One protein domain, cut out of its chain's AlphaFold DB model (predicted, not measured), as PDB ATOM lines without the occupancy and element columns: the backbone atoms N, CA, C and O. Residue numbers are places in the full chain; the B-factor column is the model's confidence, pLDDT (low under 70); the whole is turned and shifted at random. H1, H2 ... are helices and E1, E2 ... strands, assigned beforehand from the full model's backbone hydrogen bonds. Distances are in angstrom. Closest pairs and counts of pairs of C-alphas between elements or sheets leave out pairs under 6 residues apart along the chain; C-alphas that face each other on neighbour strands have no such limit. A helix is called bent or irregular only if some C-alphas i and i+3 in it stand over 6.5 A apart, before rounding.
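Overview. This is residues 6 to 67 of the 70 residues of an uncharacterized protein of Thermoanaerobaculum aquaticum (UniProt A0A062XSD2). Look first for two long helices, H1 and H2, lying side by side as a hairpin, with the shorter H3 crossing over one side of that pair and touching both. Beyond H3, the strand hairpin of E1 and E2 reaches away from the helices as a slender arm, which makes the length of the whole. The printed part has 62 residues, with three named helices and then two named strands, in the order H1, H2, H3, E1, E2; the sheet is E1 - E2, antiparallel, and the class is mostly helix. It is only just compact, close to loose, with a radius of gyration of the C-alphas of 12.5 A, and the C-alphas span 38 by 27 by 18 A.

Along the chain. Find C-alpha 6 at (25.922, 2.429, -20.806); from there H1, residues 6 to 21, runs 23.8 A to C-alpha 21 at (10.064, 14.083, -34.207). H1 is neither bent nor irregular, but only just: C-alphas 14 and 17 are 6.3 A apart. Next comes H2, residues 24 to 38, 21.1 A long, and then H3, residues 42 to 51, 14.1 A long. E1 is residues 55 to 58, and E2 is residues 62 to 65, ending at C-alpha 65 at (26.498, 19.462, -26.879).

Arrangement. Begin at the helical hairpin: H1 and H2 touch at a shallow tilt of 5 degrees, opposite ways, their closest C-alphas being those of Tyr 19 and Arg 27, 5.5 A apart. H1 and H3 touch about perpendicular, at 76 degrees, and the closest C-alphas, those of Ala 16 and Leu 49, are 4.5 A apart. H2 touches H3 with residues 31 to 35 alone, closest at the C-alphas of Val 35 and Arg 42, 6.1 A; at 72 degrees they are only just about perpendicular. With 1 of these 3 pairs at a shallow tilt, the helix packing is mostly crossed, but only just. Every O i to N i+4 pair is within hydrogen-bond range in H3, against 10 of 12 in H1 and 9 of 11 in H2. Move on to the hairpin of E1 and E2, antiparallel at 146 degrees: N 56 and O 64 are 2.8 A apart, as are N 64 and O 56, within hydrogen-bond range. Both strands are apart from H1 and H2, and E2 is only just apart from H3, at 8.4 A.

Size, cuts and confidence. The two C-alphas farthest apart are those of Ala 36 and Arg 60, at 39.4 A. The printed part has no cut, and its four links between named elements are tight. The mean pLDDT of the printed part is 84.0; look for the model's low confidence, under 70, at residues 62 to 67.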
ATOM      1  N   ALA A   6      25.799   2.743 -19.385       81.88
ATOM      2  CA  ALA A   6      25.922   2.429 -20.806       81.88
ATOM      3  C   ALA A   6      24.566   2.073 -21.444       81.88
ATOM      4  O   ALA A   6      24.211   2.618 -22.487       81.88
ATOM      5  N   GLU A   7      23.759   1.238 -20.791       83.38
ATOM      6  CA  GLU A   7      22.438   0.862 -21.311       83.38
ATOM      7  C   GLU A   7      21.462   2.045 -21.296       83.38
ATOM      8  O   GLU A   7      20.728   2.264 -22.262       83.38
ATOM      9  N   ARG A   8      21.499   2.883 -20.248       83.19
ATOM     10  CA  ARG A   8      20.692   4.118 -20.213       83.19
ATOM     11  C   ARG A   8      21.058   5.065 -21.348       83.19
ATOM     12  O   ARG A   8      20.167   5.685 -21.920       83.19
ATOM     13  N   ARG A   9      22.339   5.156 -21.713       83.12
ATOM     14  CA  ARG A   9      22.805   5.970 -22.847       83.12
ATOM     15  C   ARG A   9      22.227   5.482 -24.173       83.12
ATOM     16  O   ARG A   9      21.728   6.291 -24.955       83.12
ATOM     17  N   VAL A  10      22.235   4.169 -24.404       85.38
ATOM     18  CA  VAL A  10      21.636   3.564 -25.607       85.38
ATOM     19  C   VAL A  10      20.139   3.876 -25.680       85.38
ATOM     20  O   VAL A  10      19.656   4.314 -26.729       85.38
ATOM     21  N   LEU A  11      19.424   3.750 -24.557       86.56
ATOM     22  CA  LEU A  11      18.005   4.106 -24.469       86.56
ATOM     23  C   LEU A  11      17.770   5.589 -24.774       86.56
ATOM     24  O   LEU A  11      16.919   5.919 -25.594       86.56
ATOM     25  N   VAL A  12      18.548   6.500 -24.189       87.75
ATOM     26  CA  VAL A  12      18.408   7.940 -24.466       87.75
ATOM     27  C   VAL A  12      18.587   8.227 -25.956       87.75
ATOM     28  O   VAL A  12      17.761   8.928 -26.538       87.75
ATOM     29  N   LYS A  13      19.607   7.651 -26.604       86.75
ATOM     30  CA  LYS A  13      19.866   7.861 -28.037       86.75
ATOM     31  C   LYS A  13      18.720   7.348 -28.915       86.75
ATOM     32  O   LYS A  13      18.305   8.046 -29.843       86.75
ATOM     33  N   ALA A  14      18.184   6.166 -28.609       88.00
ATOM     34  CA  ALA A  14      17.075   5.567 -29.350       88.00
ATOM     35  C   ALA A  14      15.765   6.362 -29.190       88.00
ATOM     36  O   ALA A  14      15.043   6.594 -30.165       88.00
ATOM     37  N   PHE A  15      15.474   6.824 -27.971       89.75
ATOM     38  CA  PHE A  15      14.236   7.538 -27.659       89.75
ATOM     39  C   PHE A  15      14.288   9.019 -28.047       89.75
ATOM     40  O   PHE A  15      13.267   9.567 -28.457       89.75
ATOM     41  N   ALA A  16      15.451   9.678 -27.984       88.38
ATOM     42  CA  ALA A  16      15.577  11.109 -28.267       88.38
ATOM     43  C   ALA A  16      15.137  11.457 -29.693       88.38
ATOM     44  O   ALA A  16      14.347  12.382 -29.888       88.38
ATOM     45  N   GLY A  17      15.572  10.678 -30.690       87.00
ATOM     46  CA  GLY A  17      15.182  10.899 -32.085       87.00
ATOM     47  C   GLY A  17      13.673  10.754 -32.310       87.00
ATOM     48  O   GLY A  17      13.065  11.581 -32.994       87.00
ATOM     49  N   ARG A  18      13.051   9.742 -31.686       89.50
ATOM     50  CA  ARG A  18      11.597   9.518 -31.742       89.50
ATOM     51  C   ARG A  18      10.837  10.632 -31.023       89.50
ATOM     52  O   ARG A  18       9.893  11.185 -31.575       89.50
ATOM     53  N   TYR A  19      11.284  11.019 -29.831       90.69
ATOM     54  CA  TYR A  19      10.668  12.067 -29.019       90.69
ATOM     55  C   TYR A  19      10.692  13.443 -29.702       90.69
ATOM     56  O   TYR A  19       9.693  14.168 -29.699       90.69
ATOM     57  N   GLN A  20      11.820  13.805 -30.320       87.00
ATOM     58  CA  GLN A  20      11.981  15.092 -30.998       87.00
ATOM     59  C   GLN A  20      11.051  15.212 -32.214       87.00
ATOM     60  O   GLN A  20      10.397  16.246 -32.372       87.00
ATOM     61  N   LYS A  21      10.919  14.139 -33.006       89.62
ATOM     62  CA  LYS A  21      10.064  14.083 -34.207       89.62
ATOM     63  C   LYS A  21       8.580  13.818 -33.917       89.62
ATOM     64  O   LYS A  21       7.740  14.070 -34.774       89.62
ATOM     65  N   ALA A  22       8.241  13.314 -32.733       91.88
ATOM     66  CA  ALA A  22       6.871  12.960 -32.374       91.88
ATOM     67  C   ALA A  22       5.947  14.176 -32.170       91.88
ATOM     68  O   ALA A  22       6.366  15.252 -31.732       91.88
ATOM     69  N   THR A  23       4.651  13.968 -32.417       91.81
ATOM     70  CA  THR A  23       3.575  14.927 -32.113       91.81
ATOM     71  C   THR A  23       3.329  15.039 -30.603       91.81
ATOM     72  O   THR A  23       3.784  14.203 -29.824       91.81
ATOM     73  N   LYS A  24       2.567  16.048 -30.149       89.25
ATOM     74  CA  LYS A  24       2.270  16.253 -28.713       89.25
ATOM     75  C   LYS A  24       1.684  15.003 -28.036       89.25
ATOM     76  O   LYS A  24       2.098  14.685 -26.926       89.25
ATOM     77  N   LYS A  25       0.764  14.294 -28.707       90.56
ATOM     78  CA  LYS A  25       0.154  13.054 -28.191       90.56
ATOM     79  C   LYS A  25       1.179  11.916 -28.111       90.56
ATOM     80  O   LYS A  25       1.350  11.327 -27.050       90.56
ATOM     81  N   ALA A  26       1.922  11.674 -29.193       91.62
ATOM     82  CA  ALA A  26       2.928  10.612 -29.249       91.62
ATOM     83  C   ALA A  26       4.105  10.851 -28.285       91.62
ATOM     84  O   ALA A  26       4.623   9.910 -27.692       91.62
ATOM     85  N   ARG A  27       4.490  12.114 -28.052       91.62
ATOM     86  CA  ARG A  27       5.515  12.476 -27.064       91.62
ATOM     87  C   ARG A  27       5.166  12.024 -25.656       91.62
ATOM     88  O   ARG A  27       6.088  11.673 -24.936       91.62
ATOM     89  N   GLY A  28       3.889  12.054 -25.268       92.94
ATOM     90  CA  GLY A  28       3.443  11.556 -23.965       92.94
ATOM     91  C   GLY A  28       3.765  10.073 -23.807       92.94
ATOM     92  O   GLY A  28       4.513   9.718 -22.904       92.94
ATOM     93  N   VAL A  29       3.314   9.262 -24.768       93.75
ATOM     94  CA  VAL A  29       3.513   7.801 -24.797       93.75
ATOM     95  C   VAL A  29       4.997   7.427 -24.771       93.75
ATOM     96  O   VAL A  29       5.416   6.626 -23.942       93.75
ATOM     97  N   ILE A  30       5.811   8.068 -25.615       92.38
ATOM     98  CA  ILE A  30       7.267   7.846 -25.660       92.38
ATOM     99  C   ILE A  30       7.912   8.162 -24.305       92.38
ATOM    100  O   ILE A  30       8.871   7.510 -23.894       92.38
ATOM    101  N   LEU A  31       7.408   9.183 -23.610       92.31
ATOM    102  CA  LEU A  31       7.937   9.567 -22.312       92.31
ATOM    103  C   LEU A  31       7.552   8.581 -21.211       92.31
ATOM    104  O   LEU A  31       8.376   8.309 -20.344       92.31
ATOM    105  N   ASP A  32       6.318   8.078 -21.239       93.12
ATOM    106  CA  ASP A  32       5.835   7.056 -20.310       93.12
ATOM    107  C   ASP A  32       6.658   5.768 -20.443       93.12
ATOM    108  O   ASP A  32       7.166   5.258 -19.446       93.12
ATOM    109  N   GLU A  33       6.901   5.321 -21.676       92.56
ATOM    110  CA  GLU A  33       7.751   4.164 -21.976       92.56
ATOM    111  C   GLU A  33       9.198   4.374 -21.498       92.56
ATOM    112  O   GLU A  33       9.782   3.516 -20.835       92.56
ATOM    113  N   PHE A  34       9.772   5.551 -21.758       90.62
ATOM    114  CA  PHE A  34      11.137   5.866 -21.343       90.62
ATOM    115  C   PHE A  34      11.292   5.945 -19.816       90.62
ATOM    116  O   PHE A  34      12.301   5.495 -19.265       90.62
ATOM    117  N   VAL A  35      10.303   6.504 -19.117       92.25
ATOM    118  CA  VAL A  35      10.268   6.561 -17.649       92.25
ATOM    119  C   VAL A  35      10.152   5.157 -17.063       92.25
ATOM    120  O   VAL A  35      10.916   4.830 -16.157       92.25
ATOM    121  N   ALA A  36       9.271   4.315 -17.610       91.00
ATOM    122  CA  ALA A  36       9.121   2.927 -17.180       91.00
ATOM    123  C   ALA A  36      10.412   2.117 -17.389       91.00
ATOM    124  O   ALA A  36      10.810   1.357 -16.510       91.00
ATOM    125  N   ALA A  37      11.107   2.327 -18.513       87.88
ATOM    126  CA  ALA A  37      12.356   1.635 -18.815       87.88
ATOM    127  C   ALA A  37      13.528   2.094 -17.929       87.88
ATOM    128  O   ALA A  37      14.309   1.273 -17.459       87.88
ATOM    129  N   THR A  38      13.685   3.402 -17.700       85.44
ATOM    130  CA  THR A  38      14.880   3.962 -17.033       85.44
ATOM    131  C   THR A  38      14.711   4.228 -15.538       85.44
ATOM    132  O   THR A  38      15.712   4.370 -14.828       85.44
ATOM    133  N   GLY A  39      13.470   4.323 -15.057       87.56
ATOM    134  CA  GLY A  39      13.133   4.737 -13.695       87.56
ATOM    135  C   GLY A  39      13.381   6.224 -13.414       87.56
ATOM    136  O   GLY A  39      13.404   6.635 -12.256       87.56
ATOM    137  N   TYR A  40      13.617   7.047 -14.441       88.19
ATOM    138  CA  TYR A  40      13.804   8.486 -14.264       88.19
ATOM    139  C   TYR A  40      12.489   9.212 -13.991       88.19
ATOM    140  O   TYR A  40      11.432   8.832 -14.482       88.19
ATOM    141  N   ASN A  41      12.556  10.338 -13.279       88.75
ATOM    142  CA  ASN A  41      11.410  11.236 -13.180       88.75
ATOM    143  C   ASN A  41      11.027  11.753 -14.578       88.75
ATOM    144  O   ASN A  41      11.885  12.189 -15.346       88.75
ATOM    145  N   ARG A  42       9.721  11.786 -14.861       90.31
ATOM    146  CA  ARG A  42       9.106  12.359 -16.065       90.31
ATOM    147  C   ARG A  42       9.716  13.696 -16.508       90.31
ATOM    148  O   ARG A  42      10.030  13.872 -17.682       90.31
ATOM    149  N   ARG A  43       9.919  14.642 -15.585       90.06
ATOM    150  CA  ARG A  43      10.539  15.946 -15.886       90.06
ATOM    151  C   ARG A  43      11.977  15.796 -16.371       90.06
ATOM    152  O   ARG A  43      12.344  16.413 -17.369       90.06
ATOM    153  N   TYR A  44      12.765  14.966 -15.690       88.38
ATOM    154  CA  TYR A  44      14.155  14.716 -16.061       88.38
ATOM    155  C   TYR A  44      14.245  13.996 -17.408       88.38
ATOM    156  O   TYR A  44      14.990  14.430 -18.279       88.38
ATOM    157  N   ALA A  45      13.402  12.986 -17.633       89.69
ATOM    158  CA  ALA A  45      13.267  12.300 -18.913       89.69
ATOM    159  C   ALA A  45      12.951  13.263 -20.072       89.69
ATOM    160  O   ALA A  45      13.624  13.241 -21.100       89.69
ATOM    161  N   ALA A  46      11.969  14.154 -19.903       89.56
ATOM    162  CA  ALA A  46      11.619  15.137 -20.928       89.56
ATOM    163  C   ALA A  46      12.748  16.122 -21.220       89.56
ATOM    164  O   ALA A  46      13.016  16.423 -22.387       89.56
ATOM    165  N   TRP A  47      13.408  16.621 -20.177       88.50
ATOM    166  CA  TRP A  47      14.560  17.498 -20.336       88.50
ATOM    167  C   TRP A  47      15.705  16.787 -21.063       88.50
ATOM    168  O   TRP A  47      16.267  17.348 -22.003       88.50
ATOM    169  N   LEU A  48      15.987  15.539 -20.692       88.12
ATOM    170  CA  LEU A  48      17.056  14.728 -21.261       88.12
ATOM    171  C   LEU A  48      16.809  14.432 -22.745       88.12
ATOM    172  O   LEU A  48      17.650  14.758 -23.576       88.12
ATOM    173  N   LEU A  49      15.628  13.918 -23.107       88.06
ATOM    174  CA  LEU A  49      15.274  13.606 -24.501       88.06
ATOM    175  C   LEU A  49      15.215  14.857 -25.396       88.06
ATOM    176  O   LEU A  49      15.535  14.800 -26.586       88.06
ATOM    177  N   ARG A  50      14.822  16.010 -24.835       86.94
ATOM    178  CA  ARG A  50      14.791  17.299 -25.547       86.94
ATOM    179  C   ARG A  50      16.181  17.896 -25.753       86.94
ATOM    180  O   ARG A  50      16.405  18.558 -26.766       86.94
ATOM    181  N   SER A  51      17.062  17.739 -24.771       84.12
ATOM    182  CA  SER A  51      18.401  18.338 -24.774       84.12
ATOM    183  C   SER A  51      19.430  17.445 -25.458       84.12
ATOM    184  O   SER A  51      20.464  17.944 -25.889       84.12
ATOM    185  N   HIS A  52      19.127  16.153 -25.610       83.62
ATOM    186  CA  HIS A  52      19.993  15.196 -26.277       83.62
ATOM    187  C   HIS A  52      20.330  15.640 -27.709       83.62
ATOM    188  O   HIS A  52      19.446  15.768 -28.563       83.62
ATOM    189  N   GLY A  53      21.615  15.884 -27.964       75.56
ATOM    190  CA  GLY A  53      22.134  16.339 -29.253       75.56
ATOM    191  C   GLY A  53      21.922  17.828 -29.548       75.56
ATOM    192  O   GLY A  53      22.340  18.297 -30.609       75.56
ATOM    193  N   LYS A  54      21.315  18.608 -28.637       75.50
ATOM    194  CA  LYS A  54      21.257  20.066 -28.802       75.50
ATOM    195  C   LYS A  54      22.637  20.669 -28.583       75.50
ATOM    196  O   LYS A  54      23.261  20.448 -27.549       75.50
ATOM    197  N   LYS A  55      23.062  21.487 -29.543       71.00
ATOM    198  CA  LYS A  55      24.214  22.381 -29.423       71.00
ATOM    199  C   LYS A  55      23.719  23.701 -28.849       71.00
ATOM    200  O   LYS A  55      22.970  24.410 -29.515       71.00
ATOM    201  N   VAL A  56      24.088  24.005 -27.613       71.25
ATOM    202  CA  VAL A  56      23.791  25.291 -26.978       71.25
ATOM    203  C   VAL A  56      25.080  26.113 -26.968       71.25
ATOM    204  O   VAL A  56      26.075  25.645 -26.409       71.25
ATOM    205  N   PRO A  57      25.116  27.300 -27.596       70.12
ATOM    206  CA  PRO A  57      26.283  28.169 -27.512       70.12
ATOM    207  C   PRO A  57      26.412  28.703 -26.079       70.12
ATOM    208  O   PRO A  57      25.514  29.370 -25.573       70.12
ATOM    209  N   LEU A  58      27.530  28.403 -25.419       71.56
ATOM    210  CA  LEU A  58      27.893  28.936 -24.108       71.56
ATOM    211  C   LEU A  58      28.927  30.055 -24.315       71.56
ATOM    212  O   LEU A  58      30.122  29.904 -24.073       71.56
ATOM    213  N   GLY A  59      28.451  31.181 -24.849       74.25
ATOM    214  CA  GLY A  59      29.270  32.348 -25.195       74.25
ATOM    215  C   GLY A  59      29.841  32.320 -26.618       74.25
ATOM    216  O   GLY A  59      29.486  31.478 -27.438       74.25
ATOM    217  N   ARG A  60      30.739  33.268 -26.924       74.00
ATOM    218  CA  ARG A  60      31.281  33.493 -28.284       74.00
ATOM    219  C   ARG A  60      32.122  32.335 -28.840       74.00
ATOM    220  O   ARG A  60      32.324  32.286 -30.047       74.00
ATOM    221  N   ARG A  61      32.641  31.442 -27.985       70.50
ATOM    222  CA  ARG A  61      33.646  30.425 -28.361       70.50
ATOM    223  C   ARG A  61      33.233  28.975 -28.088       70.50
ATOM    224  O   ARG A  61      33.766  28.080 -28.736       70.50
ATOM    225  N   TRP A  62      32.310  28.721 -27.161       58.94
ATOM    226  CA  TRP A  62      32.007  27.361 -26.708       58.94
ATOM    227  C   TRP A  62      30.629  26.903 -27.171       58.94
ATOM    228  O   TRP A  62      29.649  27.633 -27.064       58.94
ATOM    229  N   MET A  63      30.544  25.662 -27.642       67.62
ATOM    230  CA  MET A  63      29.282  24.962 -27.869       67.62
ATOM    231  C   MET A  63      29.200  23.786 -26.902       67.62
ATOM    232  O   MET A  63      30.046  22.895 -26.937       67.62
ATOM    233  N   VAL A  64      28.168  23.762 -26.064       67.50
ATOM    234  CA  VAL A  64      27.838  22.601 -25.238       67.50
ATOM    235  C   VAL A  64      26.918  21.714 -26.056       67.50
ATOM    236  O   VAL A  64      25.805  22.108 -26.402       67.50
ATOM    237  N   VAL A  65      27.384  20.516 -26.390       67.62
ATOM    238  CA  VAL A  65      26.498  19.462 -26.879       67.62
ATOM    239  C   VAL A  65      25.903  18.817 -25.638       67.62
ATOM    240  O   VAL A  65      26.646  18.295 -24.808       67.62
ATOM    241  N   GLY A  66      24.579  18.872 -25.492       64.25
ATOM    242  CA  GLY A  66      23.859  18.071 -24.508       64.25
ATOM    243  C   GLY A  66      23.964  16.604 -24.901       64.25
ATOM    244  O   GLY A  66      23.040  16.054 -25.490       64.25
ATOM    245  N   ASP A  67      25.120  16.000 -24.667       58.53
ATOM    246  CA  ASP A  67      25.378  14.614 -24.999       58.53
ATOM    247  C   ASP A  67      25.379  13.813 -23.704       58.53
ATOM    248  O   ASP A  67      26.228  14.007 -22.838       58.53
TER     249      ASP A  67